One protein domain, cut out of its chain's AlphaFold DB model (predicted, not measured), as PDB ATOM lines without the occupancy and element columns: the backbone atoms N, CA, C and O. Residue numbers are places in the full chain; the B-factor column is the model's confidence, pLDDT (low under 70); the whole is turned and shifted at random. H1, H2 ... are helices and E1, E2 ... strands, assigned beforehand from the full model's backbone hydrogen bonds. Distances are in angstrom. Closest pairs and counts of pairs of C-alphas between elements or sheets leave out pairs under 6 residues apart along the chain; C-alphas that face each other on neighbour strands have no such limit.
ATOM      1  N   ASP A  11     -51.386 106.022  10.071       90.75
ATOM      2  CA  ASP A  11     -51.487 105.296   8.800       90.75
ATOM      3  C   ASP A  11     -52.789 105.632   8.060       90.75
ATOM      4  O   ASP A  11     -52.761 105.901   6.863       90.75
ATOM      5  N   PHE A  12     -53.905 105.765   8.786       91.69
ATOM      6  CA  PHE A  12     -55.195 106.165   8.216       91.69
ATOM      7  C   PHE A  12     -55.111 107.523   7.500       91.69
ATOM      8  O   PHE A  12     -55.489 107.649   6.342       91.69
ATOM      9  N   TYR A  13     -54.549 108.540   8.155       92.25
ATOM     10  CA  TYR A  13     -54.437 109.878   7.560       92.25
ATOM     11  C   TYR A  13     -53.332 109.963   6.497       92.25
ATOM     12  O   TYR A  13     -53.348 110.854   5.648       92.25
ATOM     13  N   THR A  14     -52.365 109.045   6.541       93.44
ATOM     14  CA  THR A  14     -51.348 108.889   5.495       93.44
ATOM     15  C   THR A  14     -51.983 108.363   4.212       93.44
ATOM     16  O   THR A  14     -51.759 108.933   3.142       93.44
ATOM     17  N   GLU A  15     -52.830 107.340   4.323       92.31
ATOM     18  CA  GLU A  15     -53.614 106.805   3.206       92.31
ATOM     19  C   GLU A  15     -54.591 107.847   2.646       92.31
ATOM     20  O   GLU A  15     -54.710 107.990   1.426       92.31
ATOM     21  N   GLU A  16     -55.244 108.636   3.508       91.44
ATOM     22  CA  GLU A  16     -56.102 109.745   3.069       91.44
ATOM     23  C   GLU A  16     -55.312 110.802   2.298       91.44
ATOM     24  O   GLU A  16     -55.711 111.189   1.200       91.44
ATOM     25  N   PHE A  17     -54.161 111.241   2.821       92.44
ATOM     26  CA  PHE A  17     -53.299 112.191   2.120       92.44
ATOM     27  C   PHE A  17     -52.914 111.676   0.728       92.44
ATOM     28  O   PHE A  17     -53.024 112.411  -0.260       92.44
ATOM     29  N   GLN A  18     -52.501 110.410   0.644       92.62
ATOM     30  CA  GLN A  18     -52.137 109.775  -0.618       92.62
ATOM     31  C   GLN A  18     -53.342 109.640  -1.555       92.62
ATOM     32  O   GLN A  18     -53.207 109.829  -2.758       92.62
ATOM     33  N   THR A  19     -54.538 109.392  -1.031       88.19
ATOM     34  CA  THR A  19     -55.770 109.328  -1.830       88.19
ATOM     35  C   THR A  19     -56.159 110.695  -2.399       88.19
ATOM     36  O   THR A  19     -56.594 110.783  -3.551       88.19
ATOM     37  N   ILE A  20     -55.989 111.763  -1.612       86.50
ATOM     38  CA  ILE A  20     -56.327 113.144  -1.991       86.50
ATOM     39  C   ILE A  20     -55.332 113.692  -3.019       86.50
ATOM     40  O   ILE A  20     -55.730 114.338  -3.990       86.50
ATOM     41  N   THR A  21     -54.037 113.462  -2.798       88.19
ATOM     42  CA  THR A  21     -52.960 114.109  -3.565       88.19
ATOM     43  C   THR A  21     -52.315 113.204  -4.613       88.19
ATOM     44  O   THR A  21     -51.712 113.708  -5.558       88.19
ATOM     45  N   GLU A  22     -52.437 111.881  -4.461       88.81
ATOM     46  CA  GLU A  22     -51.628 110.862  -5.148       88.81
ATOM     47  C   GLU A  22     -50.114 111.038  -4.945       88.81
ATOM     48  O   GLU A  22     -49.304 110.575  -5.750       88.81
ATOM     49  N   LEU A  23     -49.730 111.703  -3.853       90.94
ATOM     50  CA  LEU A  23     -48.353 111.897  -3.418       90.94
ATOM     51  C   LEU A  23     -48.114 111.132  -2.116       90.94
ATOM     52  O   LEU A  23     -49.015 110.965  -1.295       90.94
ATOM     53  N   GLU A  24     -46.877 110.702  -1.903       93.50
ATOM     54  CA  GLU A  24     -46.467 110.143  -0.617       93.50
ATOM     55  C   GLU A  24     -46.173 111.261   0.386       93.50
ATOM     56  O   GLU A  24     -45.601 112.303   0.037       93.50
ATOM     57  N   LEU A  25     -46.513 111.030   1.657       92.94
ATOM     58  CA  LEU A  25     -46.066 111.921   2.718       92.94
ATOM     59  C   LEU A  25     -44.536 111.850   2.861       92.94
ATOM     60  O   LEU A  25     -43.952 110.765   2.899       92.94
ATOM     61  N   PRO A  26     -43.854 113.000   2.978       94.12
ATOM     62  CA  PRO A  26     -42.417 113.034   3.188       94.12
ATOM     63  C   PRO A  26     -42.070 112.462   4.565       94.12
ATOM     64  O   PRO A  26     -42.826 112.607   5.521       94.12
ATOM     65  N   LYS A  27     -40.856 111.923   4.723       93.94
ATOM     66  CA  LYS A  27     -40.369 111.397   6.017       93.94
ATOM     67  C   LYS A  27     -40.328 112.434   7.147       93.94
ATOM     68  O   LYS A  27     -40.188 112.063   8.304       93.94
ATOM     69  N   SER A  28     -40.387 113.727   6.817       94.50
ATOM     70  CA  SER A  28     -40.459 114.808   7.803       94.50
ATOM     71  C   SER A  28     -41.869 115.060   8.341       94.50
ATOM     72  O   SER A  28     -42.019 115.878   9.250       94.50
ATOM     73  N   ALA A  29     -42.883 114.403   7.772       95.06
ATOM     74  CA  ALA A  29     -44.265 114.557   8.175       95.06
ATOM     75  C   ALA A  29     -44.492 114.009   9.584       95.06
ATOM     76  O   ALA A  29     -44.088 112.896   9.915       95.06
ATOM     77  N   TYR A  30     -45.189 114.792  10.396       94.44
ATOM     78  CA  TYR A  30     -45.785 114.330  11.640       94.44
ATOM     79  C   TYR A  30     -47.168 114.953  11.815       94.44
ATOM     80  O   TYR A  30     -47.393 116.125  11.487       94.44
ATOM     81  N   PHE A  31     -48.105 114.176  12.344       93.62
ATOM     82  CA  PHE A  31     -49.467 114.631  12.577       93.62
ATOM     83  C   PHE A  31     -49.554 115.379  13.909       93.62
ATOM     84  O   PHE A  31     -49.399 114.795  14.978       93.62
ATOM     85  N   LYS A  32     -49.811 116.692  13.857       92.44
ATOM     86  CA  LYS A  32     -50.008 117.524  15.059       92.44
ATOM     87  C   LYS A  32     -51.368 117.282  15.693       92.44
ATOM     88  O   LYS A  32     -51.482 117.156  16.906       92.44
ATOM     89  N   PHE A  33     -52.396 117.269  14.853       93.25
ATOM     90  CA  PHE A  33     -53.786 117.150  15.261       93.25
ATOM     91  C   PHE A  33     -54.513 116.264  14.265       93.25
ATOM     92  O   PHE A  33     -54.256 116.345  13.065       93.25
ATOM     93  N   LYS A  34     -55.410 115.424  14.772       94.12
ATOM     94  CA  LYS A  34     -56.151 114.435  13.993       94.12
ATOM     95  C   LYS A  34     -57.530 114.267  14.600       94.12
ATOM     96  O   LYS A  34     -57.645 114.172  15.825       94.12
ATOM     97  N   LYS A  35     -58.564 114.230  13.770       93.44
ATOM     98  CA  LYS A  35     -59.927 113.969  14.220       93.44
ATOM     99  C   LYS A  35     -60.731 113.319  13.109       93.44
ATOM    100  O   LYS A  35     -60.672 113.769  11.972       93.44
ATOM    101  N   ALA A  36     -61.524 112.319  13.462       93.25
ATOM    102  CA  ALA A  36     -62.489 111.704  12.567       93.25
ATOM    103  C   ALA A  36     -63.782 111.387  13.319       93.25
ATOM    104  O   ALA A  36     -63.777 111.274  14.549       93.25
ATOM    105  N   THR A  37     -64.885 111.276  12.589       91.12
ATOM    106  CA  THR A  37     -66.115 110.660  13.091       91.12
ATOM    107  C   THR A  37     -66.050 109.152  12.890       91.12
ATOM    108  O   THR A  37     -65.350 108.666  12.003       91.12
ATOM    109  N   TYR A  38     -66.806 108.407  13.691       87.12
ATOM    110  CA  TYR A  38     -67.040 107.001  13.384       87.12
ATOM    111  C   TYR A  38     -67.834 106.874  12.083       87.12
ATOM    112  O   TYR A  38     -68.764 107.667  11.894       87.12
ATOM    113  N   PRO A  39     -67.492 105.901  11.219       88.75
ATOM    114  CA  PRO A  39     -68.330 105.548  10.088       88.75
ATOM    115  C   PRO A  39     -69.726 105.149  10.555       88.75
ATOM    116  O   PRO A  39     -69.868 104.426  11.547       88.75
ATOM    117  N   ASP A  40     -70.747 105.621   9.851       87.75
ATOM    118  CA  ASP A  40     -72.117 105.178  10.084       87.75
ATOM    119  C   ASP A  40     -72.398 103.809   9.420       87.75
ATOM    120  O   ASP A  40     -71.494 103.141   8.909       87.75
ATOM    121  N   PHE A  41     -73.658 103.358   9.428       87.94
ATOM    122  CA  PHE A  41     -74.042 102.077   8.813       87.94
ATOM    123  C   PHE A  41     -73.845 102.031   7.288       87.94
ATOM    124  O   PHE A  41     -73.817 100.940   6.717       87.94
ATOM    125  N   HIS A  42     -73.708 103.188   6.642       87.25
ATOM    126  CA  HIS A  42     -73.437 103.334   5.215       87.25
ATOM    127  C   HIS A  42     -71.941 103.533   4.924       87.25
ATOM    128  O   HIS A  42     -71.526 103.478   3.769       87.25
ATOM    129  N   GLY A  43     -71.113 103.664   5.966       85.19
ATOM    130  CA  GLY A  43     -69.684 103.924   5.842       85.19
ATOM    131  C   GLY A  43     -69.359 105.399   5.611       85.19
ATOM    132  O   GLY A  43     -68.219 105.700   5.245       85.19
ATOM    133  N   GLU A  44     -70.323 106.297   5.831       90.56
ATOM    134  CA  GLU A  44     -70.135 107.743   5.757       90.56
ATOM    135  C   GLU A  44     -69.324 108.215   6.961       90.56
ATOM    136  O   GLU A  44     -69.603 107.853   8.108       90.56
ATOM    137  N   TYR A  45     -68.305 109.033   6.716       92.25
ATOM    138  CA  TYR A  45     -67.496 109.609   7.781       92.25
ATOM    139  C   TYR A  45     -66.842 110.917   7.349       92.25
ATOM    140  O   TYR A  45     -66.706 111.233   6.171       92.25
ATOM    141  N   MET A  46     -66.403 111.685   8.337       93.88
ATOM    142  CA  MET A  46     -65.647 112.913   8.141       93.88
ATOM    143  C   MET A  46     -64.328 112.800   8.886       93.88
ATOM    144  O   MET A  46     -64.303 112.342  10.030       93.88
ATOM    145  N   SER A  47     -63.252 113.287   8.289       94.75
ATOM    146  CA  SER A  47     -61.928 113.301   8.904       94.75
ATOM    147  C   SER A  47     -61.190 114.594   8.585       94.75
ATOM    148  O   SER A  47     -61.424 115.245   7.569       94.75
ATOM    149  N   ALA A  48     -60.311 115.013   9.486       94.56
ATOM    150  CA  ALA A  48     -59.405 116.118   9.249       94.56
ATOM    151  C   ALA A  48     -58.115 115.942  10.048       94.56
ATOM    152  O   ALA A  48     -58.124 115.457  11.187       94.56
ATOM    153  N   ALA A  49     -57.006 116.401   9.475       95.25
ATOM    154  CA  ALA A  49     -55.713 116.382  10.138       95.25
ATOM    155  C   ALA A  49     -54.872 117.614   9.806       95.25
ATOM    156  O   ALA A  49     -54.927 118.147   8.701       95.25
ATOM    157  N   ALA A  50     -54.058 118.030  10.775       95.12
ATOM    158  CA  ALA A  50     -52.992 119.004  10.594       95.12
ATOM    159  C   ALA A  50     -51.645 118.280  10.587       95.12
ATOM    160  O   ALA A  50     -51.175 117.781  11.615       95.12
ATOM    161  N   ILE A  51     -51.021 118.254   9.421       95.62
ATOM    162  CA  ILE A  51     -49.730 117.635   9.157       95.62
ATOM    163  C   ILE A  51     -48.676 118.730   9.206       95.62
ATOM    164  O   ILE A  51     -48.844 119.808   8.640       95.62
ATOM    165  N   SER A  52     -47.574 118.472   9.892       95.69
ATOM    166  CA  SER A  52     -46.425 119.360   9.888       95.69
ATOM    167  C   SER A  52     -45.262 118.695   9.183       95.69
ATOM    168  O   SER A  52     -44.928 117.556   9.477       95.69
ATOM    169  N   VAL A  53     -44.627 119.440   8.290       96.88
ATOM    170  CA  VAL A  53     -43.460 119.023   7.511       96.88
ATOM    171  C   VAL A  53     -42.346 120.055   7.669       96.88
ATOM    172  O   VAL A  53     -42.563 121.155   8.192       96.88
ATOM    173  N   ASN A  54     -41.135 119.724   7.223       96.81
ATOM    174  CA  ASN A  54     -40.098 120.742   7.089       96.81
ATOM    175  C   ASN A  54     -40.405 121.684   5.905       96.81
ATOM    176  O   ASN A  54     -41.193 121.379   5.010       96.81
ATOM    177  N   LYS A  55     -39.726 122.833   5.877       95.25
ATOM    178  CA  LYS A  55     -39.944 123.882   4.873       95.25
ATOM    179  C   LYS A  55     -39.668 123.437   3.428       95.25
ATOM    180  O   LYS A  55     -40.316 123.923   2.502       95.25
ATOM    181  N   ASN A  56     -38.697 122.549   3.215       96.81
ATOM    182  CA  ASN A  56     -38.334 122.084   1.874       96.81
ATOM    183  C   ASN A  56     -39.415 121.155   1.317       96.81
ATOM    184  O   ASN A  56     -39.869 121.348   0.189       96.81
ATOM    185  N   ASP A  57     -39.872 120.214   2.138       97.31
ATOM    186  CA  ASP A  57     -40.940 119.285   1.790       97.31
ATOM    187  C   ASP A  57     -42.271 120.018   1.602       97.31
ATOM    188  O   ASP A  57     -42.984 119.742   0.642       97.31
ATOM    189  N   PHE A  58     -42.560 121.032   2.430       96.56
ATOM    190  CA  PHE A  58     -43.724 121.903   2.245       96.56
ATOM    191  C   PHE A  58     -43.754 122.526   0.848       96.56
ATOM    192  O   PHE A  58     -44.750 122.432   0.135       96.56
ATOM    193  N   LYS A  59     -42.649 123.161   0.436       96.12
ATOM    194  CA  LYS A  59     -42.556 123.833  -0.867       96.12
ATOM    195  C   LYS A  59     -42.647 122.850  -2.027       96.12
ATOM    196  O   LYS A  59     -43.257 123.176  -3.045       96.12
ATOM    197  N   LYS A  60     -42.052 121.666  -1.869       95.94
ATOM    198  CA  LYS A  60     -42.128 120.593  -2.859       95.94
ATOM    199  C   LYS A  60     -43.574 120.129  -3.042       95.94
ATOM    200  O   LYS A  60     -44.082 120.224  -4.154       95.94
ATOM    201  N   LEU A  61     -44.247 119.747  -1.954       95.12
ATOM    202  CA  LEU A  61     -45.649 119.322  -1.976       95.12
ATOM    203  C   LEU A  61     -46.564 120.417  -2.531       95.12
ATOM    204  O   LEU A  61     -47.408 120.143  -3.373       95.12
ATOM    205  N   LEU A  62     -46.366 121.672  -2.120       94.50
ATOM    206  CA  LEU A  62     -47.134 122.807  -2.631       94.50
ATOM    207  C   LEU A  62     -47.004 122.940  -4.153       94.50
ATOM    208  O   LEU A  62     -47.995 123.165  -4.842       94.50
ATOM    209  N   SER A  63     -45.783 122.818  -4.676       93.88
ATOM    210  CA  SER A  63     -45.520 122.872  -6.116       93.88
ATOM    211  C   SER A  63     -46.158 121.689  -6.849       93.88
ATOM    212  O   SER A  63     -46.816 121.878  -7.870       93.88
ATOM    213  N   GLU A  64     -46.009 120.474  -6.322       93.50
ATOM    214  CA  GLU A  64     -46.570 119.255  -6.915       93.50
ATOM    215  C   GLU A  64     -48.097 119.299  -6.957       93.50
ATOM    216  O   GLU A  64     -48.686 119.071  -8.013       93.50
ATOM    217  N   VAL A  65     -48.738 119.698  -5.855       91.38
ATOM    218  CA  VAL A  65     -50.195 119.843  -5.788       91.38
ATOM    219  C   VAL A  65     -50.686 120.928  -6.747       91.38
ATOM    220  O   VAL A  65     -51.636 120.674  -7.485       91.38
ATOM    221  N   LYS A  66     -50.027 122.095  -6.815       90.00
ATOM    222  CA  LYS A  66     -50.388 123.174  -7.759       90.00
ATOM    223  C   LYS A  66     -50.267 122.762  -9.224       90.00
ATOM    224  O   LYS A  66     -51.067 123.187 -10.053       90.00
ATOM    225  N   ASN A  67     -49.253 121.967  -9.551       88.31
ATOM    226  CA  ASN A  67     -49.053 121.461 -10.907       88.31
ATOM    227  C   ASN A  67     -49.988 120.286 -11.225       88.31
ATOM    228  O   ASN A  67     -50.257 120.003 -12.396       88.31
ATOM    229  N   SER A  68     -50.509 119.611 -10.198       80.06
ATOM    230  CA  SER A  68     -51.548 118.608 -10.364       80.06
ATOM    231  C   SER A  68     -52.853 119.307 -10.760       80.06
ATOM    232  O   SER A  68     -53.429 120.086 -10.010       80.06
ATOM    233  N   LYS A  69     -53.381 119.008 -11.947       71.25
ATOM    234  CA  LYS A  69     -54.726 119.463 -12.357       71.25
ATOM    235  C   LYS A  69     -55.855 118.666 -11.676       71.25
ATOM    236  O   LYS A  69     -56.961 118.607 -12.204       71.25
ATOM    237  N   LYS A  70     -55.557 117.968 -10.573       73.12
ATOM    238  CA  LYS A  70     -56.454 116.998  -9.919       73.12
ATOM    239  C   LYS A  70     -57.344 117.634  -8.864       73.12
ATOM    240  O   LYS A  70     -58.463 117.180  -8.653       73.12
ATOM    241  N   LEU A  71     -56.837 118.674  -8.216       76.94
ATOM    242  CA  LEU A  71     -57.577 119.469  -7.255       76.94
ATOM    243  C   LEU A  71     -57.876 120.811  -7.918       76.94
ATOM    244  O   LEU A  71     -56.989 121.428  -8.509       76.94
ATOM    245  N   MET A  72     -59.134 121.231  -7.872       74.69
ATOM    246  CA  MET A  72     -59.553 122.536  -8.372       74.69
ATOM    247  C   MET A  72     -59.726 123.475  -7.180       74.69
ATOM    248  O   MET A  72     -60.054 123.047  -6.074       74.69
ATOM    249  N   GLU A  73     -59.493 124.768  -7.374       66.50
ATOM    250  CA  GLU A  73     -59.840 125.746  -6.344       66.50
ATOM    251  C   GLU A  73     -61.368 125.762  -6.201       66.50
ATOM    252  O   GLU A  73     -62.088 126.189  -7.104       66.50
ATOM    253  N   TYR A  74     -61.870 125.237  -5.087       65.88
ATOM    254  CA  TYR A  74     -63.289 125.247  -4.750       65.88
ATOM    255  C   TYR A  74     -63.464 125.618  -3.278       65.88
ATOM    256  O   TYR A  74     -62.497 125.668  -2.519       65.88
ATOM    257  N   GLN A  75     -64.693 125.950  -2.887       68.06
ATOM    258  CA  GLN A  75     -64.999 126.327  -1.515       68.06
ATOM    259  C   GLN A  75     -64.809 125.158  -0.541       68.06
ATOM    260  O   GLN A  75     -64.922 123.978  -0.877       68.06
ATOM    261  N   ASP A  76     -64.506 125.544   0.687       68.19
ATOM    262  CA  ASP A  76     -64.352 124.685   1.846       68.19
ATOM    263  C   ASP A  76     -65.710 124.109   2.289       68.19
ATOM    264  O   ASP A  76     -66.666 124.866   2.494       68.19
ATOM    265  N   THR A  77     -65.805 122.784   2.438       75.56
ATOM    266  CA  THR A  77     -66.977 122.125   3.030       75.56
ATOM    267  C   THR A  77     -66.741 121.967   4.527       75.56
ATOM    268  O   THR A  77     -65.909 121.176   4.958       75.56
ATOM    269  N   GLY A  78     -67.479 122.723   5.344       81.31
ATOM    270  CA  GLY A  78     -67.340 122.671   6.799       81.31
ATOM    271  C   GLY A  78     -67.735 121.315   7.398       81.31
ATOM    272  O   GLY A  78     -68.694 120.678   6.965       81.31
ATOM    273  N   SER A  79     -67.028 120.895   8.450       88.44
ATOM    274  CA  SER A  79     -67.356 119.698   9.233       88.44
ATOM    275  C   SER A  79     -66.835 119.807  10.668       88.44
ATOM    276  O   SER A  79     -65.874 120.524  10.945       88.44
ATOM    277  N   LYS A  80     -67.410 119.033  11.602       90.19
ATOM    278  CA  LYS A  80     -66.974 119.044  13.014       90.19
ATOM    279  C   LYS A  80     -65.490 118.680  13.202       90.19
ATOM    280  O   LYS A  80     -64.840 119.337  14.021       90.19
ATOM    281  N   PRO A  81     -64.932 117.647  12.533       90.69
ATOM    282  CA  PRO A  81     -63.501 117.364  12.623       90.69
ATOM    283  C   PRO A  81     -62.655 118.525  12.113       90.69
ATOM    284  O   PRO A  81     -61.706 118.934  12.781       90.69
ATOM    285  N   TYR A  82     -63.038 119.091  10.976       91.38
ATOM    286  CA  TYR A  82     -62.286 120.147  10.326       91.38
ATOM    287  C   TYR A  82     -62.325 121.475  11.089       91.38
ATOM    288  O   TYR A  82     -61.281 122.086  11.311       91.38
ATOM    289  N   ASP A  83     -63.487 121.875  11.604       91.31
ATOM    290  CA  ASP A  83     -63.619 123.065  12.449       91.31
ATOM    291  C   ASP A  83     -62.787 122.942  13.730       91.31
ATOM    292  O   ASP A  83     -62.156 123.904  14.170       91.31
ATOM    293  N   TRP A  84     -62.706 121.734  14.298       92.25
ATOM    294  CA  TRP A  84     -61.829 121.476  15.434       92.25
ATOM    295  C   TRP A  84     -60.348 121.625  15.056       92.25
ATOM    296  O   TRP A  84     -59.605 122.263  15.799       92.25
ATOM    297  N   ILE A  85     -59.920 121.111  13.896       91.62
ATOM    298  CA  ILE A  85     -58.542 121.278  13.403       91.62
ATOM    299  C   ILE A  85     -58.209 122.757  13.149       91.62
ATOM    300  O   ILE A  85     -57.147 123.220  13.578       91.62
ATOM    301  N   LYS A  86     -59.110 123.525  12.522       88.75
ATOM    302  CA  LYS A  86     -58.940 124.978  12.326       88.75
ATOM    303  C   LYS A  86     -58.775 125.714  13.657       88.75
ATOM    304  O   LYS A  86     -57.848 126.509  13.810       88.75
ATOM    305  N   ALA A  87     -59.594 125.375  14.655       89.12
ATOM    306  CA  ALA A  87     -59.485 125.948  15.995       89.12
ATOM    307  C   ALA A  87     -58.141 125.621  16.679       89.12
ATOM    308  O   ALA A  87     -57.557 126.496  17.314       89.12
ATOM    309  N   GLN A  88     -57.615 124.396  16.528       88.50
ATOM    310  CA  GLN A  88     -56.312 124.012  17.103       88.50
ATOM    311  C   GLN A  88     -55.121 124.661  16.388       88.50
ATOM    312  O   GLN A  88     -54.083 124.926  16.993       88.50
ATOM    313  N   THR A  89     -55.251 124.892  15.082       83.88
ATOM    314  CA  THR A  89     -54.187 125.483  14.258       83.88
ATOM    315  C   THR A  89     -54.173 127.011  14.290       83.88
ATOM    316  O   THR A  89     -53.203 127.606  13.819       83.88
ATOM    317  N   GLY A  90     -55.181 127.637  14.906       72.19
ATOM    318  CA  GLY A  90     -55.281 129.087  15.062       72.19
ATOM    319  C   GLY A  90     -55.778 129.803  13.806       72.19
ATOM    320  O   GLY A  90     -55.338 130.920  13.548       72.19
ATOM    321  N   ASP A  91     -56.649 129.149  13.029       62.38
ATOM    322  CA  ASP A  91     -57.292 129.700  11.826       62.38
ATOM    323  C   ASP A  91     -56.272 130.259  10.813       62.38
ATOM    324  O   ASP A  91     -56.300 131.417  10.384       62.38
ATOM    325  N   GLN A  92     -55.268 129.437  10.480       64.50
ATOM    326  CA  GLN A  92     -54.221 129.872   9.564       64.50
ATOM    327  C   GLN A  92     -54.790 130.065   8.162       64.50
ATOM    328  O   GLN A  92     -55.163 129.114   7.482       64.50
ATOM    329  N   ASN A  93     -54.747 131.313   7.698       79.00
ATOM    330  CA  ASN A  93     -54.922 131.640   6.292       79.00
ATOM    331  C   ASN A  93     -54.032 130.741   5.416       79.00
ATOM    332  O   ASN A  93     -52.825 130.615   5.659       79.00
ATOM    333  N   TYR A  94     -54.614 130.187   4.362       88.38
ATOM    334  CA  TYR A  94     -53.889 129.385   3.391       88.38
ATOM    335  C   TYR A  94     -53.060 130.269   2.447       88.38
ATOM    336  O   TYR A  94     -53.501 131.338   2.023       88.38
ATOM    337  N   VAL A  95     -51.849 129.825   2.101       91.12
ATOM    338  CA  VAL A  95     -51.125 130.327   0.913       91.12
ATOM    339  C   VAL A  95     -51.669 129.710  -0.367       91.12
ATOM    340  O   VAL A  95     -51.486 130.257  -1.452       91.12
ATOM    341  N   PHE A  96     -52.291 128.543  -0.236       90.94
ATOM    342  CA  PHE A  96     -52.938 127.811  -1.302       90.94
ATOM    343  C   PHE A  96     -53.858 126.770  -0.680       90.94
ATOM    344  O   PHE A  96     -53.485 126.130   0.302       90.94
ATOM    345  N   PHE A  97     -55.024 126.580  -1.267       90.88
ATOM    346  CA  PHE A  97     -55.897 125.469  -0.945       90.88
ATOM    347  C   PHE A  97     -56.507 124.957  -2.237       90.88
ATOM    348  O   PHE A  97     -56.638 125.699  -3.210       90.88
ATOM    349  N   ALA A  98     -56.863 123.686  -2.242       90.44
ATOM    350  CA  ALA A  98     -57.586 123.096  -3.343       90.44
ATOM    351  C   ALA A  98     -58.454 121.960  -2.824       90.44
ATOM    352  O   ALA A  98     -58.179 121.359  -1.783       90.44
ATOM    353  N   SER A  99     -59.499 121.662  -3.576       89.69
ATOM    354  CA  SER A  99     -60.429 120.597  -3.243       89.69
ATOM    355  C   SER A  99     -60.921 119.897  -4.498       89.69
ATOM    356  O   SER A  99     -60.795 120.393  -5.619       89.69
ATOM    357  N   SER A 100     -61.486 118.718  -4.327       87.06
ATOM    358  CA  SER A 100     -62.151 118.004  -5.405       87.06
ATOM    359  C   SER A 100     -63.318 117.208  -4.856       87.06
ATOM    360  O   SER A 100     -63.325 116.809  -3.696       87.06
ATOM    361  N   ASN A 101     -64.303 116.981  -5.721       84.88
ATOM    362  CA  ASN A 101     -65.310 115.958  -5.498       84.88
ATOM    363  C   ASN A 101     -64.924 114.763  -6.366       84.88
ATOM    364  O   ASN A 101     -64.892 114.876  -7.597       84.88
ATOM    365  N   LYS A 102     -64.581 113.637  -5.741       78.38
ATOM    366  CA  LYS A 102     -64.263 112.392  -6.445       78.38
ATOM    367  C   LYS A 102     -65.379 111.392  -6.171       78.38
ATOM    368  O   LYS A 102     -65.407 110.736  -5.139       78.38
ATOM    369  N   GLY A 103     -66.311 111.275  -7.117       80.62
ATOM    370  CA  GLY A 103     -67.556 110.548  -6.875       80.62
ATOM    371  C   GLY A 103     -68.437 111.339  -5.913       80.62
ATOM    372  O   GLY A 103     -68.743 112.494  -6.205       80.62
ATOM    373  N   ASN A 104     -68.810 110.725  -4.787       81.56
ATOM    374  CA  ASN A 104     -69.504 111.412  -3.700       81.56
ATOM    375  C   ASN A 104     -68.521 112.033  -2.693       81.56
ATOM    376  O   ASN A 104     -68.934 112.863  -1.908       81.56
ATOM    377  N   ASP A 105     -67.226 111.721  -2.726       88.44
ATOM    378  CA  ASP A 105     -66.326 112.118  -1.640       88.44
ATOM    379  C   ASP A 105     -65.775 113.530  -1.865       88.44
ATOM    380  O   ASP A 105     -65.271 113.850  -2.949       88.44
ATOM    381  N   TYR A 106     -65.840 114.370  -0.831       90.50
ATOM    382  CA  TYR A 106     -65.205 115.684  -0.806       90.50
ATOM    383  C   TYR A 106     -63.802 115.569  -0.227       90.50
ATOM    384  O   TYR A 106     -63.615 115.106   0.898       90.50
ATOM    385  N   HIS A 107     -62.822 116.047  -0.981       91.38
ATOM    386  CA  HIS A 107     -61.420 116.085  -0.595       91.38
ATOM    387  C   HIS A 107     -60.936 117.525  -0.554       91.38
ATOM    388  O   HIS A 107     -61.164 118.284  -1.494       91.38
ATOM    389  N   PHE A 108     -60.194 117.884   0.485       92.25
ATOM    390  CA  PHE A 108     -59.594 119.200   0.643       92.25
ATOM    391  C   PHE A 108     -58.161 119.094   1.146       92.25
ATOM    392  O   PHE A 108     -57.836 118.281   2.016       92.25
ATOM    393  N   ILE A 109     -57.314 119.976   0.619       93.06
ATOM    394  CA  ILE A 109     -55.970 120.225   1.120       93.06
ATOM    395  C   ILE A 109     -55.710 121.729   1.205       93.06
ATOM    396  O   ILE A 109     -55.946 122.478   0.256       93.06
ATOM    397  N   GLY A 110     -55.170 122.166   2.337       92.56
ATOM    398  CA  GLY A 110     -54.808 123.549   2.604       92.56
ATOM    399  C   GLY A 110     -53.357 123.666   3.053       92.56
ATOM    400  O   GLY A 110     -52.932 123.008   3.997       92.56
ATOM    401  N   PHE A 111     -52.591 124.528   2.399       93.81
ATOM    402  CA  PHE A 111     -51.211 124.853   2.748       93.81
ATOM    403  C   PHE A 111     -51.196 126.157   3.535       93.81
ATOM    404  O   PHE A 111     -51.572 127.204   3.004       93.81
ATOM    405  N   CYS A 112     -50.772 126.117   4.794       93.25
ATOM    406  CA  CYS A 112     -50.844 127.267   5.686       93.25
ATOM    407  C   CYS A 112     -49.687 128.263   5.477       93.25
ATOM    408  O   CYS A 112     -48.601 127.910   5.010       93.25
ATOM    409  N   LYS A 113     -49.902 129.532   5.852       92.88
ATOM    410  CA  LYS A 113     -48.897 130.615   5.754       92.88
ATOM    411  C   LYS A 113     -47.624 130.410   6.569       92.88
ATOM    412  O   LYS A 113     -46.637 131.086   6.298       92.88
ATOM    413  N   ASP A 114     -47.618 129.499   7.536       92.44
ATOM    414  CA  ASP A 114     -46.419 129.192   8.316       92.44
ATOM    415  C   ASP A 114     -45.358 128.370   7.553       92.44
ATOM    416  O   ASP A 114     -44.288 128.100   8.103       92.44
ATOM    417  N   GLU A 115     -45.635 127.999   6.295       93.69
ATOM    418  CA  GLU A 115     -44.759 127.222   5.402       93.69
ATOM    419  C   GLU A 115     -44.302 125.873   5.989       93.69
ATOM    420  O   GLU A 115     -43.247 125.344   5.625       93.69
ATOM    421  N   LYS A 116     -45.083 125.316   6.920       94.12
ATOM    422  CA  LYS A 116     -44.803 124.020   7.553       94.12
ATOM    423  C   LYS A 116     -46.051 123.186   7.798       94.12
ATOM    424  O   LYS A 116     -45.922 121.975   7.935       94.12
ATOM    425  N   THR A 117     -47.232 123.794   7.900       95.12
ATOM    426  CA  THR A 117     -48.474 123.088   8.212       95.12
ATOM    427  C   THR A 117     -49.362 122.930   6.983       95.12
ATOM    428  O   THR A 117     -49.617 123.873   6.239       95.12
ATOM    429  N   ILE A 118     -49.810 121.695   6.780       94.94
ATOM    430  CA  ILE A 118     -50.724 121.261   5.732       94.94
ATOM    431  C   ILE A 118     -51.953 120.695   6.436       94.94
ATOM    432  O   ILE A 118     -51.822 119.878   7.346       94.94
ATOM    433  N   ILE A 119     -53.140 121.131   6.043       94.00
ATOM    434  CA  ILE A 119     -54.406 120.608   6.545       94.00
ATOM    435  C   ILE A 119     -55.015 119.737   5.456       94.00
ATOM    436  O   ILE A 119     -55.095 120.171   4.312       94.00
ATOM    437  N   ILE A 120     -55.451 118.536   5.818       94.19
ATOM    438  CA  ILE A 120     -56.304 117.705   4.968       94.19
ATOM    439  C   ILE A 120     -57.680 117.573   5.602       94.19
ATOM    440  O   ILE A 120     -57.803 117.540   6.831       94.19
ATOM    441  N   HIS A 121     -58.700 117.508   4.757       93.44
ATOM    442  CA  HIS A 121     -60.070 117.248   5.165       93.44
ATOM    443  C   HIS A 121     -60.754 116.348   4.137       93.44
ATOM    444  O   HIS A 121     -60.647 116.582   2.933       93.44
ATOM    445  N   LEU A 122     -61.447 115.324   4.628       92.94
ATOM    446  CA  LEU A 122     -62.257 114.424   3.828       92.94
ATOM    447  C   LEU A 122     -63.676 114.344   4.401       92.94
ATOM    448  O   LEU A 122     -63.872 114.265   5.619       92.94
ATOM    449  N   VAL A 123     -64.665 114.372   3.510       91.94
ATOM    450  CA  VAL A 123     -66.059 114.020   3.804       91.94
ATOM    451  C   VAL A 123     -66.462 112.916   2.846       91.94
ATOM    452  O   VAL A 123     -66.457 113.118   1.632       91.94
ATOM    453  N   LYS A 124     -66.801 111.761   3.406       90.38
ATOM    454  CA  LYS A 124     -67.315 110.607   2.686       90.38
ATOM    455  C   LYS A 124     -68.817 110.501   2.908       90.38
ATOM    456  O   LYS A 124     -69.238 110.410   4.063       90.38
ATOM    457  N   TRP A 125     -69.564 110.526   1.807       84.88
ATOM    458  CA  TRP A 125     -71.014 110.314   1.743       84.88
ATOM    459  C   TRP A 125     -71.338 108.949   1.112       84.88
ATOM    460  O   TRP A 125     -70.407 108.140   0.896       84.88
TER     461      TRP A 125
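AT A GLANCE: This is residues 11 to 125 of the 125 residues of an uncharacterized protein of Aquimarina aggregata (UniProt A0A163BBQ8). A twisted slab of five antiparallel strands makes the core, with helices over both of its faces: H1 crosses the strands on one face, with H2 on that same face towards one end of the strands, while H3 runs along E2 on the other. The parts make three layers, helices on both faces of a sheet, and a long stretch with no named element, residues 68 to 79, leads from H2 on one face to H3 on the other. The 115 printed residues include three named helices and five named strands, in the order H1 E1 E2 H2 H3 E3 E4 E5; the sheet's order is E1, E2, E5, E4, E3, and the class is mixed. The whole is compact, with a radius of gyration of the C-alphas of 13.0 A and spans of 41 by 30 by 26 A.

IN THESE COORDINATES: H1 is residues 11 to 21, beginning at C-alpha 11 (-51.487, 105.296, 8.800). E1, residues 30 to 36, and E2, residues 45 to 52 and 23.3 A long, form a hairpin. H2 is residues 55 to 67, 18.4 A long, and H3 is residues 80 to 89. E3, residues 94 to 102, 22.2 A, E4, residues 105 to 112, 22.9 A, and E5, residues 117 to 124, 23.3 A, form a meander, each strand the antiparallel neighbour of the one before. E5 ends at C-alpha 124 (-67.315, 110.607, 2.686).

HOW THE PARTS SIT: In the sheet, E1 and E3 are the edge strands. Within hydrogen-bond range across the neighbour strands are N 32 and O 50 of E1 and E2, 2.8 A, N 51 and O 118 of E2 and E5, 2.8 A, N 108 and O 121 of E4 and E5, 2.8 A, and N 98 and O 109 of E3 and E4, 2.9 A. H1 is on the sheet at a height of 8.3 A, across the strands at 84 degrees to E4 on the local plane; its closest C-alphas to E4 are Ile 20 and His 107, 6.0 A. H2, on the same face at a height of 9.7 A, runs slantwise to the strands, at 43 degrees to E4 on the local plane. The closest C-alphas of H2 and E4 are Leu 62 and Phe 111, 7.1 A. H1 and H2 are close but not clearly touching, with Thr 21 and Val 65 closest at 6.7 A between C-alphas. H3, on the opposite face at a height of 7.5 A, lies over E2 and along it, at 4 degrees on the local plane; the closest C-alphas are Ala 48 and Tyr 82, 5.1 A. In H1, H2 and H3 every O i to N i+4 pair is within hydrogen-bond range.

THE WHOLE: The two C-alphas farthest apart are those of Phe 41 and Asn 56, 41.5 A. The printed part has no cut and ends at residue 125, the chain's last. The link from H2 to H3 is long, 12 residues. The mean pLDDT of the printed part is 89.0; residues 73 to 76 and 91 to 92 are under 70.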